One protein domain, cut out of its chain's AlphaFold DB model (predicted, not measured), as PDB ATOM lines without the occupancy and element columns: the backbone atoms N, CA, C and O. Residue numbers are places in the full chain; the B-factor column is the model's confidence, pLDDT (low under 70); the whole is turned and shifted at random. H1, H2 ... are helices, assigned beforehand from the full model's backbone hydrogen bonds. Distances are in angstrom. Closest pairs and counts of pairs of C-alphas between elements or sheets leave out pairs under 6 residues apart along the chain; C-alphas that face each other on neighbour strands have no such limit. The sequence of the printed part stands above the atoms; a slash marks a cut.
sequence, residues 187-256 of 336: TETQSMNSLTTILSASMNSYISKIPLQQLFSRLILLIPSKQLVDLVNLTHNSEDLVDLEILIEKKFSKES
ATOM      1  N   THR A 187     189.339  75.247 233.690       84.56
ATOM      2  CA  THR A 187     188.807  76.449 233.048       84.56
ATOM      3  C   THR A 187     187.292  76.520 233.186       84.56
ATOM      4  O   THR A 187     186.592  75.554 232.876       84.56
ATOM      5  N   GLU A 188     186.773  77.690 233.543       83.44
ATOM      6  CA  GLU A 188     185.341  77.969 233.594       83.44
ATOM      7  C   GLU A 188     184.850  78.372 232.193       83.44
ATOM      8  O   GLU A 188     185.053  79.503 231.751       83.44
ATOM      9  N   THR A 189     184.205  77.455 231.465       82.69
ATOM     10  CA  THR A 189     183.572  77.806 230.180       82.69
ATOM     11  C   THR A 189     182.250  78.513 230.450       82.69
ATOM     12  O   THR A 189     181.348  77.933 231.052       82.69
ATOM     13  N   GLN A 190     182.120  79.754 229.987       82.25
ATOM     14  CA  GLN A 190     180.905  80.554 230.160       82.25
ATOM     15  C   GLN A 190     180.370  81.039 228.808       82.25
ATOM     16  O   GLN A 190     181.105  81.097 227.820       82.25
ATOM     17  N   SER A 191     179.078  81.373 228.737       87.19
ATOM     18  CA  SER A 191     178.515  81.992 227.531       87.19
ATOM     19  C   SER A 191     179.017  83.435 227.388       87.19
ATOM     20  O   SER A 191     179.192  84.131 228.389       87.19
ATOM     21  N   MET A 192     179.205  83.918 226.155       85.69
ATOM     22  CA  MET A 192     179.693  85.288 225.928       85.69
ATOM     23  C   MET A 192     178.716  86.355 226.459       85.69
ATOM     24  O   MET A 192     179.136  87.390 226.975       85.69
ATOM     25  N   ASN A 193     177.410  86.066 226.435       85.50
ATOM     26  CA  ASN A 193     176.380  86.915 227.043       85.50
ATOM     27  C   ASN A 193     176.542  87.006 228.569       85.50
ATOM     28  O   ASN A 193     176.363  88.071 229.155       85.50
ATOM     29  N   SER A 194     176.914  85.906 229.231       85.94
ATOM     30  CA  SER A 194     177.197  85.905 230.671       85.94
ATOM     31  C   SER A 194     178.432  86.748 230.994       85.94
ATOM     32  O   SER A 194     178.387  87.562 231.913       85.94
ATOM     33  N   LEU A 195     179.506  86.609 230.209       85.31
ATOM     34  CA  LEU A 195     180.751  87.360 230.405       85.31
ATOM     35  C   LEU A 195     180.545  88.870 230.233       85.31
ATOM     36  O   LEU A 195     180.941  89.654 231.095       85.31
ATOM     37  N   THR A 196     179.860  89.286 229.168       84.25
ATOM     38  CA  THR A 196     179.532  90.703 228.923       84.25
ATOM     39  C   THR A 196     178.598  91.277 229.991       84.25
ATOM     40  O   THR A 196     178.785  92.416 230.420       84.25
ATOM     41  N   THR A 197     177.657  90.479 230.509       84.50
ATOM     42  CA  THR A 197     176.805  90.878 231.643       84.50
ATOM     43  C   THR A 197     177.628  91.111 232.911       84.50
ATOM     44  O   THR A 197     177.423  92.114 233.593       84.50
ATOM     45  N   ILE A 198     178.590  90.231 233.220       82.81
ATOM     46  CA  ILE A 198     179.494  90.392 234.372       82.81
ATOM     47  C   ILE A 198     180.331  91.669 234.230       82.81
ATOM     48  O   ILE A 198     180.441  92.436 235.190       82.81
ATOM     49  N   LEU A 199     180.882  91.939 233.041       81.56
ATOM     50  CA  LEU A 199     181.638  93.169 232.777       81.56
ATOM     51  C   LEU A 199     180.773  94.421 232.965       81.56
ATOM     52  O   LEU A 199     181.169  95.339 233.684       81.56
ATOM     53  N   SER A 200     179.571  94.436 232.384       78.31
ATOM     54  CA  SER A 200     178.633  95.557 232.500       78.31
ATOM     55  C   SER A 200     178.203  95.802 233.952       78.31
ATOM     56  O   SER A 200     178.219  96.937 234.433       78.31
ATOM     57  N   ALA A 201     177.914  94.737 234.708       77.94
ATOM     58  CA  ALA A 201     177.605  94.840 236.133       77.94
ATOM     59  C   ALA A 201     178.781  95.430 236.932       77.94
ATOM     60  O   ALA A 201     178.578  96.317 237.760       77.94
ATOM     61  N   SER A 202     180.011  95.008 236.621       73.69
ATOM     62  CA  SER A 202     181.237  95.502 237.266       73.69
ATOM     63  C   SER A 202     181.498  96.990 237.003       73.69
ATOM     64  O   SER A 202     182.118  97.678 237.822       73.69
ATOM     65  N   MET A 203     181.023  97.520 235.871       71.25
ATOM     66  CA  MET A 203     181.116  98.949 235.566       71.25
ATOM     67  C   MET A 203     180.245  99.790 236.493       71.25
ATOM     68  O   MET A 203     180.730 100.776 237.051       71.25
ATOM     69  N   ASN A 204     178.994  99.370 236.676       69.50
ATOM     70  CA  ASN A 204     177.940 100.170 237.304       69.50
ATOM     71  C   ASN A 204     177.887 100.043 238.829       69.50
ATOM     72  O   ASN A 204     177.188 100.796 239.504       69.50
ATOM     73  N   SER A 205     178.612  99.081 239.387       67.00
ATOM     74  CA  SER A 205     178.570  98.779 240.808       67.00
ATOM     75  C   SER A 205     179.635  99.538 241.611       67.00
ATOM     76  O   SER A 205     180.806  99.563 241.220       67.00
ATOM     77  N   TYR A 206     179.257 100.055 242.786       70.88
ATOM     78  CA  TYR A 206     180.177 100.512 243.839       70.88
ATOM     79  C   TYR A 206     180.774  99.308 244.592       70.88
ATOM     80  O   TYR A 206     180.557  99.128 245.789       70.88
ATOM     81  N   ILE A 207     181.465  98.422 243.872       73.00
ATOM     82  CA  ILE A 207     182.165  97.285 244.478       73.00
ATOM     83  C   ILE A 207     183.471  97.798 245.085       73.00
ATOM     84  O   ILE A 207     184.199  98.560 244.453       73.00
ATOM     85  N   SER A 208     183.771  97.380 246.316       78.44
ATOM     86  CA  SER A 208     185.050  97.685 246.956       78.44
ATOM     87  C   SER A 208     186.223  97.021 246.218       78.44
ATOM     88  O   SER A 208     186.059  96.015 245.529       78.44
ATOM     89  N   LYS A 209     187.435  97.560 246.382       81.88
ATOM     90  CA  LYS A 209     188.644  97.115 245.666       81.88
ATOM     91  C   LYS A 209     188.830  95.585 245.632       81.88
ATOM     92  O   LYS A 209     189.012  95.018 244.559       81.88
ATOM     93  N   ILE A 210     188.765  94.903 246.780       83.19
ATOM     94  CA  ILE A 210     189.110  93.470 246.886       83.19
ATOM     95  C   ILE A 210     188.127  92.558 246.121       83.19
ATOM     96  O   ILE A 210     188.587  91.771 245.290       83.19
ATOM     97  N   PRO A 211     186.795  92.634 246.321       85.69
ATOM     98  CA  PRO A 211     185.864  91.833 245.528       85.69
ATOM     99  C   PRO A 211     185.951  92.122 244.024       85.69
ATOM    100  O   PRO A 211     185.798  91.204 243.219       85.69
ATOM    101  N   LEU A 212     186.246  93.368 243.634       86.50
ATOM    102  CA  LEU A 212     186.438  93.724 242.228       86.50
ATOM    103  C   LEU A 212     187.681  93.041 241.641       86.50
ATOM    104  O   LEU A 212     187.605  92.442 240.569       86.50
ATOM    105  N   GLN A 213     188.806  93.068 242.361       88.12
ATOM    106  CA  GLN A 213     190.023  92.348 241.976       88.12
ATOM    107  C   GLN A 213     189.753  90.846 241.810       88.12
ATOM    108  O   GLN A 213     190.139  90.258 240.802       88.12
ATOM    109  N   GLN A 214     189.056  90.222 242.765       88.38
ATOM    110  CA  GLN A 214     188.712  88.796 242.708       88.38
ATOM    111  C   GLN A 214     187.836  88.460 241.496       88.38
ATOM    112  O   GLN A 214     188.087  87.465 240.814       88.38
ATOM    113  N   LEU A 215     186.833  89.293 241.209       88.00
ATOM    114  CA  LEU A 215     185.945  89.111 240.066       88.00
ATOM    115  C   LEU A 215     186.713  89.167 238.741       88.00
ATOM    116  O   LEU A 215     186.577  88.262 237.919       88.00
ATOM    117  N   PHE A 216     187.565  90.180 238.561       90.56
ATOM    118  CA  PHE A 216     188.391  90.309 237.357       90.56
ATOM    119  C   PHE A 216     189.429  89.191 237.244       90.56
ATOM    120  O   PHE A 216     189.600  88.643 236.159       90.56
ATOM    121  N   SER A 217     190.064  88.775 238.344       89.94
ATOM    122  CA  SER A 217     190.972  87.623 238.335       89.94
ATOM    123  C   SER A 217     190.270  86.355 237.855       89.94
ATOM    124  O   SER A 217     190.828  85.633 237.034       89.94
ATOM    125  N   ARG A 218     189.040  86.085 238.304       87.00
ATOM    126  CA  ARG A 218     188.271  84.930 237.815       87.00
ATOM    127  C   ARG A 218     187.933  85.070 236.334       87.00
ATOM    128  O   ARG A 218     188.191  84.146 235.568       87.00
ATOM    129  N   LEU A 219     187.422  86.233 235.932       87.81
ATOM    130  CA  LEU A 219     187.030  86.504 234.550       87.81
ATOM    131  C   LEU A 219     188.207  86.383 233.577       87.81
ATOM    132  O   LEU A 219     188.045  85.843 232.493       87.81
ATOM    133  N   ILE A 220     189.387  86.862 233.957       91.81
ATOM    134  CA  ILE A 220     190.550  86.920 233.069       91.81
ATOM    135  C   ILE A 220     191.360  85.619 233.132       91.81
ATOM    136  O   ILE A 220     191.809  85.109 232.107       91.81
ATOM    137  N   LEU A 221     191.582  85.069 234.328       92.62
ATOM    138  CA  LEU A 221     192.545  83.981 234.520       92.62
ATOM    139  C   LEU A 221     191.929  82.585 234.390       92.62
ATOM    140  O   LEU A 221     192.670  81.655 234.061       92.62
ATOM    141  N   LEU A 222     190.624  82.424 234.640       90.25
ATOM    142  CA  LEU A 222     189.971  81.107 234.669       90.25
ATOM    143  C   LEU A 222     189.185  80.766 233.402       90.25
ATOM    144  O   LEU A 222     188.846  79.601 233.216       90.25
ATOM    145  N   ILE A 223     188.921  81.716 232.505       89.88
ATOM    146  CA  ILE A 223     188.261  81.387 231.236       89.88
ATOM    147  C   ILE A 223     189.271  80.837 230.209       89.88
ATOM    148  O   ILE A 223     190.463  81.169 230.251       89.88
ATOM    149  N   PRO A 224     188.830  80.000 229.250       90.31
ATOM    150  CA  PRO A 224     189.669  79.552 228.145       90.31
ATOM    151  C   PRO A 224     190.300  80.730 227.395       90.31
ATOM    152  O   PRO A 224     189.630  81.717 227.100       90.31
ATOM    153  N   SER A 225     191.575  80.609 227.002       89.94
ATOM    154  CA  SER A 225     192.285  81.706 226.316       89.94
ATOM    155  C   SER A 225     191.577  82.158 225.035       89.94
ATOM    156  O   SER A 225     191.529  83.351 224.774       89.94
ATOM    157  N   LYS A 226     190.939  81.236 224.301       90.94
ATOM    158  CA  LYS A 226     190.099  81.583 223.147       90.94
ATOM    159  C   LYS A 226     188.909  82.470 223.538       90.94
ATOM    160  O   LYS A 226     188.679  83.473 222.883       90.94
ATOM    161  N   GLN A 227     188.202  82.143 224.625       91.88
ATOM    162  CA  GLN A 227     187.071  82.952 225.093       91.88
ATOM    163  C   GLN A 227     187.509  84.342 225.557       91.88
ATOM    164  O   GLN A 227     186.786  85.300 225.317       91.88
ATOM    165  N   LEU A 228     188.686  84.471 226.179       93.00
ATOM    166  CA  LEU A 228     189.222  85.786 226.538       93.00
ATOM    167  C   LEU A 228     189.538  86.625 225.296       93.00
ATOM    168  O   LEU A 228     189.170  87.792 225.254       93.00
ATOM    169  N   VAL A 229     190.170  86.036 224.278       93.31
ATOM    170  CA  VAL A 229     190.449  86.726 223.008       93.31
ATOM    171  C   VAL A 229     189.147  87.143 222.317       93.31
ATOM    172  O   VAL A 229     189.015  88.292 221.905       93.31
ATOM    173  N   ASP A 230     188.165  86.242 222.248       93.00
ATOM    174  CA  ASP A 230     186.847  86.533 221.677       93.00
ATOM    175  C   ASP A 230     186.140  87.665 222.451       93.00
ATOM    176  O   ASP A 230     185.542  88.547 221.837       93.00
ATOM    177  N   LEU A 231     186.248  87.679 223.786       92.44
ATOM    178  CA  LEU A 231     185.690  88.727 224.643       92.44
ATOM    179  C   LEU A 231     186.363  90.081 224.399       92.44
ATOM    180  O   LEU A 231     185.663  91.076 224.241       92.44
ATOM    181  N   VAL A 232     187.697  90.120 224.333       92.81
ATOM    182  CA  VAL A 232     188.448  91.353 224.053       92.81
ATOM    183  C   VAL A 232     188.045  91.912 222.691       92.81
ATOM    184  O   VAL A 232     187.621  93.064 222.607       92.81
ATOM    185  N   ASN A 233     188.066  91.078 221.648       92.62
ATOM    186  CA  ASN A 233     187.671  91.475 220.296       92.62
ATOM    187  C   ASN A 233     186.219  91.965 220.236       92.62
ATOM    188  O   ASN A 233     185.926  92.932 219.534       92.62
ATOM    189  N   LEU A 234     185.304  91.325 220.970       91.69
ATOM    190  CA  LEU A 234     183.912  91.760 221.052       91.69
ATOM    191  C   LEU A 234     183.799  93.144 221.701       91.69
ATOM    192  O   LEU A 234     183.111  94.007 221.163       91.69
ATOM    193  N   THR A 235     184.478  93.365 222.830       90.94
ATOM    194  CA  THR A 235     184.440  94.659 223.531       90.94
ATOM    195  C   THR A 235     185.137  95.780 222.765       90.94
ATOM    196  O   THR A 235     184.748  96.929 222.910       90.94
ATOM    197  N   HIS A 236     186.128  95.454 221.935       89.69
ATOM    198  CA  HIS A 236     186.855  96.431 221.128       89.69
ATOM    199  C   HIS A 236     186.053  96.909 219.909       89.69
ATOM    200  O   HIS A 236     186.102  98.078 219.541       89.69
ATOM    201  N   ASN A 237     185.311  95.997 219.271       88.44
ATOM    202  CA  ASN A 237     184.595  96.271 218.020       88.44
ATOM    203  C   ASN A 237     183.124  96.673 218.219       88.44
ATOM    204  O   ASN A 237     182.440  96.978 217.243       88.44
ATOM    205  N   SER A 238     182.606  96.616 219.445       86.62
ATOM    206  CA  SER A 238     181.213  96.951 219.745       86.62
ATOM    207  C   SER A 238     181.087  98.411 220.170       86.62
ATOM    208  O   SER A 238     181.764  98.847 221.092       86.62
ATOM    209  N   GLU A 239     180.168  99.147 219.542       83.50
ATOM    210  CA  GLU A 239     179.837 100.522 219.947       83.50
ATOM    211  C   GLU A 239     179.084 100.575 221.291       83.50
ATOM    212  O   GLU A 239     179.140 101.578 222.001       83.50
ATOM    213  N   ASP A 240     178.415  99.478 221.660       82.69
ATOM    214  CA  ASP A 240     177.568  99.379 222.855       82.69
ATOM    215  C   ASP A 240     178.326  98.894 224.102       82.69
ATOM    216  O   ASP A 240     177.808  98.965 225.222       82.69
ATOM    217  N   LEU A 241     179.543  98.369 223.930       83.69
ATOM    218  CA  LEU A 241     180.358  97.826 225.012       83.69
ATOM    219  C   LEU A 241     181.583  98.701 225.262       83.69
ATOM    220  O   LEU A 241     182.154  99.304 224.363       83.69
ATOM    221  N   VAL A 242     182.012  98.748 226.521       85.44
ATOM    222  CA  VAL A 242     183.285  99.377 226.873       85.44
ATOM    223  C   VAL A 242     184.398  98.364 226.659       85.44
ATOM    224  O   VAL A 242     184.324  97.249 227.180       85.44
ATOM    225  N   ASP A 243     185.428  98.788 225.931       89.94
ATOM    226  CA  ASP A 243     186.666  98.042 225.732       89.94
ATOM    227  C   ASP A 243     187.229  97.527 227.070       89.94
ATOM    228  O   ASP A 243     187.320  98.267 228.059       89.94
ATOM    229  N   LEU A 244     187.573  96.235 227.114       91.44
ATOM    230  CA  LEU A 244     188.021  95.574 228.338       91.44
ATOM    231  C   LEU A 244     189.311  96.188 228.905       91.44
ATOM    232  O   LEU A 244     189.440  96.292 230.128       91.44
ATOM    233  N   GLU A 245     190.249  96.610 228.054       91.69
ATOM    234  CA  GLU A 245     191.484  97.263 228.492       91.69
ATOM    235  C   GLU A 245     191.156  98.615 229.135       91.69
ATOM    236  O   GLU A 245     191.551  98.870 230.275       91.69
ATOM    237  N   ILE A 246     190.320  99.428 228.476       90.44
ATOM    238  CA  ILE A 246     189.860 100.724 229.009       90.44
ATOM    239  C   ILE A 246     189.125 100.543 230.343       90.44
ATOM    240  O   ILE A 246     189.246 101.368 231.256       90.44
ATOM    241  N   LEU A 247     188.336  99.476 230.479       90.12
ATOM    242  CA  LEU A 247     187.635  99.174 231.721       90.12
ATOM    243  C   LEU A 247     188.612  98.875 232.869       90.12
ATOM    244  O   LEU A 247     188.436  99.400 233.972       90.12
ATOM    245  N   ILE A 248     189.644  98.069 232.618       92.25
ATOM    246  CA  ILE A 248     190.685  97.757 233.608       92.25
ATOM    247  C   ILE A 248     191.418  99.032 234.033       92.25
ATOM    248  O   ILE A 248     191.546  99.283 235.233       92.25
ATOM    249  N   GLU A 249     191.817  99.875 233.080       91.94
ATOM    250  CA  GLU A 249     192.473 101.160 233.360       91.94
ATOM    251  C   GLU A 249     191.592 102.056 234.240       91.94
ATOM    252  O   GLU A 249     192.029 102.566 235.276       91.94
ATOM    253  N   LYS A 250     190.307 102.203 233.893       89.50
ATOM    254  CA  LYS A 250     189.360 103.024 234.663       89.50
ATOM    255  C   LYS A 250     189.164 102.528 236.093       89.50
ATOM    256  O   LYS A 250     188.987 103.352 236.990       89.50
ATOM    257  N   LYS A 251     189.154 101.211 236.308       88.56
ATOM    258  CA  LYS A 251     188.871 100.617 237.623       88.56
ATOM    259  C   LYS A 251     190.103 100.509 238.515       88.56
ATOM    260  O   LYS A 251     189.971 100.676 239.722       88.56
ATOM    261  N   PHE A 252     191.283 100.255 237.955       91.19
ATOM    262  CA  PHE A 252     192.455  99.900 238.758       91.19
ATOM    263  C   PHE A 252     193.583 100.937 238.742       91.19
ATOM    264  O   PHE A 252     194.371 100.940 239.684       91.19
ATOM    265  N   SER A 253     193.644 101.869 237.783       88.75
ATOM    266  CA  SER A 253     194.796 102.789 237.659       88.75
ATOM    267  C   SER A 253     195.084 103.661 238.876       88.75
ATOM    268  O   SER A 253     196.241 103.956 239.173       88.75
ATOM    269  N   LYS A 254     194.048 104.062 239.619       85.75
ATOM    270  CA  LYS A 254     194.204 104.876 240.837       85.75
ATOM    271  C   LYS A 254     194.262 104.044 242.112       85.75
ATOM    272  O   LYS A 254     194.949 104.419 243.056       85.75
ATOM    273  N   GLU A 255     193.529 102.936 242.157       85.62
ATOM    274  CA  GLU A 255     193.344 102.149 243.382       85.62
ATOM    275  C   GLU A 255     194.362 101.014 243.528       85.62
ATOM    276  O   GLU A 255     194.688 100.584 244.639       85.62
ATOM    277  N   SER A 256     194.831 100.474 242.405       91.88
ATOM    278  CA  SER A 256     195.666  99.278 242.346       91.88
ATOM    279  C   SER A 256     196.488  99.230 241.046       91.88
ATOM    280  O   SER A 256     196.255  98.364 240.196       91.88
TER     281      SER A 256
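What this domain is: This is residues 187 to 256 of the 336 residues of the protein "Annexin 16" of Spironucleus barkhanus (UniProt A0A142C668). Three helices, H1, H2 and H4, run roughly along one axis with their centres in a triangle, and H3 crosses one end of them, near the start of H1, the end of H2 and the start of H4. The packing among the three is loose; H2 runs back against H1, and H4 runs the same way as H1. The printed part has 70 residues with four named helices, H1 H2 H3 H4 along the chain, and no named strand: all helix. The whole is compact, with a radius of gyration of the C-alphas of 11.6 A and spans of 29 by 28 by 17 A.

How they stand to each other: H1, residues 192 to 204, and H2, residues 209 to 221, are close but not clearly touching, the closest C-alphas being those of Ser 202 and Leu 212, 7.4 A apart. They run opposite ways at a shallow tilt of 20 degrees. H3, residues 225 to 237, touches H1 with residues 227 to 231 alone, at a steep tilt of 60 degrees; the closest C-alphas, of Met 192 and Leu 231, are 7.0 A apart. H4, residues 244 to 252, touches H3 about perpendicular at 89 degrees, with the C-alphas of Val 232 and Leu 244 closest at 6.0 A. H2 and H4 are near each other. In H1, H2, H3 and H4 every O i to N i+4 pair is within hydrogen-bond range.

Where its parts are: H1 begins at C-alpha 192 (179.693, 85.288, 225.928) and is 18.8 A long from first to last C-alpha. H2 measures 17.7 A and H3 18.4 A. H4, 12.1 A, ends at C-alpha 252 (192.455, 99.900, 238.758).

The domain as a whole: The C-alphas farthest apart, of Thr 189 and Lys 254, are 31.0 A apart. The printed part has no cut. The links H1 to H2 and H2 to H3 are tight, and H3 to H4 is short. Residues 204 to 205 of the model have pLDDT under 70.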